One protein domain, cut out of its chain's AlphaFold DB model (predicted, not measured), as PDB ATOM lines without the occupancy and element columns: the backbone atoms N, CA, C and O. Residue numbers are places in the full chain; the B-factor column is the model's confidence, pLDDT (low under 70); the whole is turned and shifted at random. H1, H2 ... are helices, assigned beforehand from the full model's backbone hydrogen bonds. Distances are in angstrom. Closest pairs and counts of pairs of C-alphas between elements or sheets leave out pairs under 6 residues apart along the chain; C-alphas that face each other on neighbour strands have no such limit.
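What this domain is: This is residues 27 to 61 and 71 to 93 of the 101 residues of an uncharacterized protein of Araneus ventricosus (UniProt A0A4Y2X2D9). Two helices, H3 and H2, come near each other at their first residues and run off opposite ways as a wide, open V that makes the long axis, while the shorter H1 packs across the first half of H3 near that corner. The last residues of H3, 88 to 93, stick out free. The printed part has 58 residues with three named helices, in the order H1, H2, H3, and no named strand; the class is all helix. The whole is loose, with a radius of gyration of the C-alphas of 12.9 A, and spans 45 by 18 by 14 A.

Where its parts are: The longest helix, H3, holds residues 76 to 93 and measures 25.5 A from C-alpha 76 at (182.336, 258.758, 210.051) to C-alpha 93 at (188.563, 275.819, 227.931). H2 holds residues 46 to 60, 21.1 A long. H1 holds residues 27 to 37, 15.0 A long, and begins with C-alpha 27 at (187.854, 266.419, 210.661).

How they stand to each other: H3 touches H1 with residues 79 to 84 alone, about perpendicular at 80 degrees; their closest C-alphas, those of Leu 27 and His 80, are 6.2 A apart. H3 and H2 are close but not clearly touching, with the closest C-alphas, those of Leu 46 and Ser 76, 5.8 A apart. They run opposite ways at a steep tilt of 48 degrees. H1 and H2 are also close but not clearly touching: their closest C-alphas, those of Glu 31 and Leu 46, are 6.9 A apart. They run the same way at 38 degrees, only just a steep tilt. In H1, H2 and H3 every O i to N i+4 pair is within hydrogen-bond range.

The domain as a whole: The two C-alphas farthest apart, those of Lys 59 and Trp 93, are 45.0 A apart. Residues 62 to 70 are not printed, and C-alphas 61 and 71 are 12.9 A apart across this cut, which lies in the link from H2 to H3. The link from H1 to H2, printed whole, is short, with 8 residues. The mean pLDDT of the printed part is 85.9; residues 60 to 61, of which 60 belongs to H2, are under 70.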
ATOM      1  N   LEU A  27     188.411 267.741 210.927       93.69
ATOM      2  CA  LEU A  27     187.854 266.419 210.661       93.69
ATOM      3  C   LEU A  27     188.908 265.476 210.071       93.69
ATOM      4  O   LEU A  27     188.979 264.323 210.495       93.69
ATOM      5  N   ALA A  28     189.753 265.947 209.153       91.25
ATOM      6  CA  ALA A  28     190.798 265.127 208.547       91.25
ATOM      7  C   ALA A  28     191.868 264.691 209.564       91.25
ATOM      8  O   ALA A  28     192.225 263.511 209.622       91.25
ATOM      9  N   ALA A  29     192.369 265.617 210.385       91.25
ATOM     10  CA  ALA A  29     193.340 265.308 211.433       91.25
ATOM     11  C   ALA A  29     192.713 264.456 212.549       91.25
ATOM     12  O   ALA A  29     193.283 263.447 212.973       91.25
ATOM     13  N   GLY A  30     191.492 264.797 212.960       91.44
ATOM     14  CA  GLY A  30     190.748 264.066 213.976       91.44
ATOM     15  C   GLY A  30     190.417 262.624 213.581       91.44
ATOM     16  O   GLY A  30     190.540 261.724 214.413       91.44
ATOM     17  N   GLU A  31     190.059 262.353 212.321       90.69
ATOM     18  CA  GLU A  31     189.850 260.973 211.855       90.69
ATOM     19  C   GLU A  31     191.138 260.142 211.934       90.69
ATOM     20  O   GLU A  31     191.094 259.005 212.413       90.69
ATOM     21  N   LYS A  32     192.289 260.705 211.537       88.88
ATOM     22  CA  LYS A  32     193.594 260.030 211.665       88.88
ATOM     23  C   LYS A  32     193.925 259.726 213.122       88.88
ATOM     24  O   LYS A  32     194.351 258.613 213.441       88.88
ATOM     25  N   PHE A  33     193.654 260.678 214.011       87.94
ATOM     26  CA  PHE A  33     193.840 260.502 215.445       87.94
ATOM     27  C   PHE A  33     192.974 259.364 216.005       87.94
ATOM     28  O   PHE A  33     193.479 258.481 216.699       87.94
ATOM     29  N   VAL A  34     191.690 259.308 215.640       87.25
ATOM     30  CA  VAL A  34     190.781 258.226 216.058       87.25
ATOM     31  C   VAL A  34     191.237 256.868 215.517       87.25
ATOM     32  O   VAL A  34     191.251 255.882 216.256       87.25
ATOM     33  N   LEU A  35     191.663 256.797 214.254       86.56
ATOM     34  CA  LEU A  35     192.210 255.567 213.672       86.56
ATOM     35  C   LEU A  35     193.445 255.082 214.438       86.56
ATOM     36  O   LEU A  35     193.548 253.892 214.747       86.56
ATOM     37  N   TYR A  36     194.347 255.995 214.793       85.44
ATOM     38  CA  TYR A  36     195.519 255.686 215.603       85.44
ATOM     39  C   TYR A  36     195.144 255.154 216.993       85.44
ATOM     40  O   TYR A  36     195.633 254.089 217.380       85.44
ATOM     41  N   LEU A  37     194.216 255.814 217.699       82.19
ATOM     42  CA  LEU A  37     193.744 255.386 219.024       82.19
ATOM     43  C   LEU A  37     193.164 253.965 219.027       82.19
ATOM     44  O   LEU A  37     193.321 253.228 220.002       82.19
ATOM     45  N   HIS A  38     192.519 253.557 217.935       78.94
ATOM     46  CA  HIS A  38     191.946 252.218 217.794       78.94
ATOM     47  C   HIS A  38     192.921 251.175 217.218       78.94
ATOM     48  O   HIS A  38     192.514 250.035 216.971       78.94
ATOM     49  N   GLY A  39     194.192 251.524 216.991       80.75
ATOM     50  CA  GLY A  39     195.175 250.623 216.377       80.75
ATOM     51  C   GLY A  39     194.848 250.286 214.916       80.75
ATOM     52  O   GLY A  39     195.174 249.205 214.427       80.75
ATOM     53  N   LEU A  40     194.157 251.195 214.225       83.62
ATOM     54  CA  LEU A  40     193.706 251.077 212.836       83.62
ATOM     55  C   LEU A  40     194.558 251.935 211.887       83.62
ATOM     56  O   LEU A  40     194.105 252.303 210.809       83.62
ATOM     57  N   ASN A  41     195.806 252.204 212.265       79.38
ATOM     58  CA  ASN A  41     196.785 253.028 211.544       79.38
ATOM     59  C   ASN A  41     197.076 252.594 210.093       79.38
ATOM     60  O   ASN A  41     197.594 253.385 209.315       79.38
ATOM     61  N   ARG A  42     196.752 251.353 209.713       81.25
ATOM     62  CA  ARG A  42     196.871 250.870 208.324       81.25
ATOM     63  C   ARG A  42     195.786 251.398 207.377       81.25
ATOM     64  O   ARG A  42     195.858 251.136 206.182       81.25
ATOM     65  N   TYR A  43     194.747 252.030 207.911       82.44
ATOM     66  CA  TYR A  43     193.615 252.533 207.142       82.44
ATOM     67  C   TYR A  43     193.667 254.049 207.043       82.44
ATOM     68  O   TYR A  43     194.149 254.713 207.958       82.44
ATOM     69  N   PHE A  44     193.137 254.583 205.944       76.69
ATOM     70  CA  PHE A  44     193.148 256.019 205.692       76.69
ATOM     71  C   PHE A  44     191.811 256.678 206.039       76.69
ATOM     72  O   PHE A  44     191.789 257.836 206.445       76.69
ATOM     73  N   MET A  45     190.700 255.940 205.914       80.19
ATOM     74  CA  MET A  45     189.356 256.451 206.192       80.19
ATOM     75  C   MET A  45     188.586 255.557 207.165       80.19
ATOM     76  O   MET A  45     188.574 254.328 207.044       80.19
ATOM     77  N   LEU A  46     187.833 256.168 208.083       83.88
ATOM     78  CA  LEU A  46     186.985 255.426 209.028       83.88
ATOM     79  C   LEU A  46     185.946 254.543 208.327       83.88
ATOM     80  O   LEU A  46     185.705 253.413 208.758       83.88
ATOM     81  N   LYS A  47     185.382 255.004 207.208       83.31
ATOM     82  CA  LYS A  47     184.426 254.225 206.407       83.31
ATOM     83  C   LYS A  47     185.013 252.896 205.921       83.31
ATOM     84  O   LYS A  47     184.336 251.869 205.988       83.31
ATOM     85  N   GLU A  48     186.270 252.897 205.479       83.50
ATOM     86  CA  GLU A  48     186.973 251.679 205.057       83.50
ATOM     87  C   GLU A  48     187.132 250.717 206.233       83.50
ATOM     88  O   GLU A  48     186.852 249.523 206.108       83.50
ATOM     89  N   THR A  49     187.492 251.239 207.410       82.94
ATOM     90  CA  THR A  49     187.628 250.408 208.614       82.94
ATOM     91  C   THR A  49     186.319 249.763 209.022       82.94
ATOM     92  O   THR A  49     186.307 248.580 209.361       82.94
ATOM     93  N   GLN A  50     185.216 250.505 208.942       82.94
ATOM     94  CA  GLN A  50     183.895 249.995 209.269       82.94
ATOM     95  C   GLN A  50     183.502 248.864 208.323       82.94
ATOM     96  O   GLN A  50     183.093 247.801 208.791       82.94
ATOM     97  N   TYR A  51     183.692 249.053 207.017       83.19
ATOM     98  CA  TYR A  51     183.398 248.026 206.023       83.19
ATOM     99  C   TYR A  51     184.263 246.772 206.219       83.19
ATOM    100  O   TYR A  51     183.738 245.661 206.315       83.19
ATOM    101  N   CYS A  52     185.581 246.933 206.364       83.75
ATOM    102  CA  CYS A  52     186.486 245.808 206.593       83.75
ATOM    103  C   CYS A  52     186.177 245.072 207.903       83.75
ATOM    104  O   CYS A  52     186.217 243.841 207.937       83.75
ATOM    105  N   ARG A  53     185.863 245.800 208.985       81.38
ATOM    106  CA  ARG A  53     185.520 245.199 210.281       81.38
ATOM    107  C   ARG A  53     184.193 244.459 210.209       81.38
ATOM    108  O   ARG A  53     184.110 243.346 210.719       81.38
ATOM    109  N   PHE A  54     183.201 245.037 209.538       83.19
ATOM    110  CA  PHE A  54     181.918 244.393 209.292       83.19
ATOM    111  C   PHE A  54     182.103 243.075 208.538       83.19
ATOM    112  O   PHE A  54     181.683 242.037 209.039       83.19
ATOM    113  N   LEU A  55     182.820 243.084 207.407       85.12
ATOM    114  CA  LEU A  55     183.126 241.863 206.654       85.12
ATOM    115  C   LEU A  55     183.885 240.827 207.488       85.12
ATOM    116  O   LEU A  55     183.622 239.633 207.384       85.12
ATOM    117  N   ALA A  56     184.850 241.257 208.301       82.06
ATOM    118  CA  ALA A  56     185.613 240.346 209.150       82.06
ATOM    119  C   ALA A  56     184.743 239.698 210.239       82.06
ATOM    120  O   ALA A  56     184.955 238.530 210.563       82.06
ATOM    121  N   LEU A  57     183.782 240.438 210.798       78.69
ATOM    122  CA  LEU A  57     182.842 239.932 211.798       78.69
ATOM    123  C   LEU A  57     181.814 238.985 211.170       78.69
ATOM    124  O   LEU A  57     181.584 237.910 211.714       78.69
ATOM    125  N   THR A  58     181.257 239.328 210.008       79.06
ATOM    126  CA  THR A  58     180.238 238.505 209.332       79.06
ATOM    127  C   THR A  58     180.816 237.253 208.678       79.06
ATOM    128  O   THR A  58     180.172 236.210 208.691       79.06
ATOM    129  N   LYS A  59     182.060 237.288 208.176       78.56
ATOM    130  CA  LYS A  59     182.756 236.073 207.701       78.56
ATOM    131  C   LYS A  59     183.055 235.075 208.821       78.56
ATOM    132  O   LYS A  59     183.212 233.892 208.546       78.56
ATOM    133  N   LYS A  60     183.208 235.557 210.057       67.19
ATOM    134  CA  LYS A  60     183.521 234.730 211.230       67.19
ATOM    135  C   LYS A  60     182.283 234.335 212.033       67.19
ATOM    136  O   LYS A  60     182.395 233.452 212.880       67.19
ATOM    137  N   SER A  61     181.130 234.962 211.798       64.69
ATOM    138  CA  SER A  61     179.892 234.581 212.472       64.69
ATOM    139  C   SER A  61     179.348 233.293 211.866       64.69
ATOM    140  O   SER A  61     179.119 233.213 210.660       64.69
ATOM    141  N   LYS A  71     181.454 245.987 218.540       75.62
ATOM    142  CA  LYS A  71     182.816 245.810 218.002       75.62
ATOM    143  C   LYS A  71     183.054 246.556 216.690       75.62
ATOM    144  O   LYS A  71     184.180 246.517 216.175       75.62
ATOM    145  N   LEU A  72     182.027 247.182 216.114       78.44
ATOM    146  CA  LEU A  72     182.195 248.032 214.944       78.44
ATOM    147  C   LEU A  72     182.810 249.378 215.354       78.44
ATOM    148  O   LEU A  72     182.418 249.948 216.371       78.44
ATOM    149  N   PRO A  73     183.761 249.913 214.569       75.56
ATOM    150  CA  PRO A  73     184.266 251.260 214.792       75.56
ATOM    151  C   PRO A  73     183.154 252.298 214.570       75.56
ATOM    152  O   PRO A  73     182.154 252.028 213.890       75.56
ATOM    153  N   LEU A  74     183.351 253.500 215.126       81.75
ATOM    154  CA  LEU A  74     182.434 254.625 214.939       81.75
ATOM    155  C   LEU A  74     182.180 254.870 213.444       81.75
ATOM    156  O   LEU A  74     183.087 254.796 212.616       81.75
ATOM    157  N   THR A  75     180.936 255.215 213.098       86.56
ATOM    158  CA  THR A  75     180.632 255.747 211.760       86.56
ATOM    159  C   THR A  75     181.363 257.078 211.564       86.56
ATOM    160  O   THR A  75     181.529 257.824 212.530       86.56
ATOM    161  N   SER A  76     181.730 257.439 210.325       86.81
ATOM    162  CA  SER A  76     182.336 258.758 210.051       86.81
ATOM    163  C   SER A  76     181.472 259.902 210.585       86.81
ATOM    164  O   SER A  76     181.986 260.808 211.223       86.81
ATOM    165  N   LYS A  77     180.140 259.820 210.448       89.12
ATOM    166  CA  LYS A  77     179.230 260.852 210.968       89.12
ATOM    167  C   LYS A  77     179.277 260.967 212.497       89.12
ATOM    168  O   LYS A  77     179.327 262.080 213.015       89.12
ATOM    169  N   ALA A  78     179.267 259.840 213.216       90.06
ATOM    170  CA  ALA A  78     179.382 259.842 214.676       90.06
ATOM    171  C   ALA A  78     180.759 260.348 215.128       90.06
ATOM    172  O   ALA A  78     180.841 261.129 216.075       90.06
ATOM    173  N   CYS A  79     181.821 259.956 214.418       91.06
ATOM    174  CA  CYS A  79     183.165 260.465 214.649       91.06
ATOM    175  C   CYS A  79     183.208 261.986 214.468       91.06
ATOM    176  O   CYS A  79     183.564 262.691 215.401       91.06
ATOM    177  N   HIS A  80     182.737 262.515 213.336       93.56
ATOM    178  CA  HIS A  80     182.722 263.958 213.070       93.56
ATOM    179  C   HIS A  80     181.958 264.740 214.135       93.56
ATOM    180  O   HIS A  80     182.438 265.765 214.605       93.56
ATOM    181  N   GLN A  81     180.797 264.245 214.566       94.12
ATOM    182  CA  GLN A  81     180.053 264.869 215.663       94.12
ATOM    183  C   GLN A  81     180.842 264.871 216.974       94.12
ATOM    184  O   GLN A  81     180.799 265.856 217.709       94.12
ATOM    185  N   HIS A  82     181.547 263.780 217.277       93.00
ATOM    186  CA  HIS A  82     182.393 263.699 218.460       93.00
ATOM    187  C   HIS A  82     183.572 264.677 218.372       93.00
ATOM    188  O   HIS A  82     183.772 265.450 219.303       93.00
ATOM    189  N   LEU A  83     184.275 264.729 217.236       94.62
ATOM    190  CA  LEU A  83     185.392 265.653 217.005       94.62
ATOM    191  C   LEU A  83     184.951 267.116 217.138       94.62
ATOM    192  O   LEU A  83     185.598 267.881 217.844       94.62
ATOM    193  N   LEU A  84     183.815 267.493 216.543       94.88
ATOM    194  CA  LEU A  84     183.273 268.853 216.648       94.88
ATOM    195  C   LEU A  84     182.902 269.227 218.088       94.88
ATOM    196  O   LEU A  84     183.165 270.347 218.522       94.88
ATOM    197  N   LYS A  85     182.318 268.293 218.851       95.06
ATOM    198  CA  LYS A  85     182.022 268.506 220.277       95.06
ATOM    199  C   LYS A  85     183.299 268.667 221.098       95.06
ATOM    200  O   LYS A  85     183.355 269.558 221.942       95.06
ATOM    201  N   SER A  86     184.305 267.836 220.842       94.56
ATOM    202  CA  SER A  86     185.605 267.918 221.509       94.56
ATOM    203  C   SER A  86     186.309 269.234 221.189       94.56
ATOM    204  O   SER A  86     186.764 269.903 222.108       94.56
ATOM    205  N   PHE A  87     186.313 269.662 219.924       95.00
ATOM    206  CA  PHE A  87     186.840 270.964 219.515       95.00
ATOM    207  C   PHE A  87     186.132 272.110 220.233       95.00
ATOM    208  O   PHE A  87     186.782 272.899 220.909       95.00
ATOM    209  N   LEU A  88     184.797 272.150 220.192       94.31
ATOM    210  CA  LEU A  88     184.015 273.155 220.916       94.31
ATOM    211  C   LEU A  88     184.371 273.191 222.411       94.31
ATOM    212  O   LEU A  88     184.475 274.268 222.995       94.31
ATOM    213  N   GLN A  89     184.550 272.027 223.038       95.62
ATOM    214  CA  GLN A  89     184.910 271.939 224.450       95.62
ATOM    215  C   GLN A  89     186.323 272.469 224.727       95.62
ATOM    216  O   GLN A  89     186.501 273.226 225.682       95.62
ATOM    217  N   VAL A  90     187.304 272.119 223.892       94.69
ATOM    218  CA  VAL A  90     188.684 272.617 224.001       94.69
ATOM    219  C   VAL A  90     188.723 274.131 223.815       94.69
ATOM    220  O   VAL A  90     189.297 274.837 224.639       94.69
ATOM    221  N   GLN A  91     188.031 274.652 222.805       94.94
ATOM    222  CA  GLN A  91     187.977 276.087 222.536       94.94
ATOM    223  C   GLN A  91     187.333 276.867 223.691       94.94
ATOM    224  O   GLN A  91     187.835 277.920 224.083       94.94
ATOM    225  N   LYS A  92     186.291 276.307 224.325       94.19
ATOM    226  CA  LYS A  92     185.718 276.864 225.560       94.19
ATOM    227  C   LYS A  92     186.721 276.897 226.711       94.19
ATOM    228  O   LYS A  92     186.761 277.888 227.434       94.19
ATOM    229  N   TRP A  93     187.521 275.843 226.895       95.56
ATOM    230  CA  TRP A  93     188.563 275.819 227.931       95.56
ATOM    231  C   TRP A  93     189.668 276.846 227.689       95.56
ATOM    232  O   TRP A  93     190.197 277.397 228.649       95.56
TER     233      TRP A  93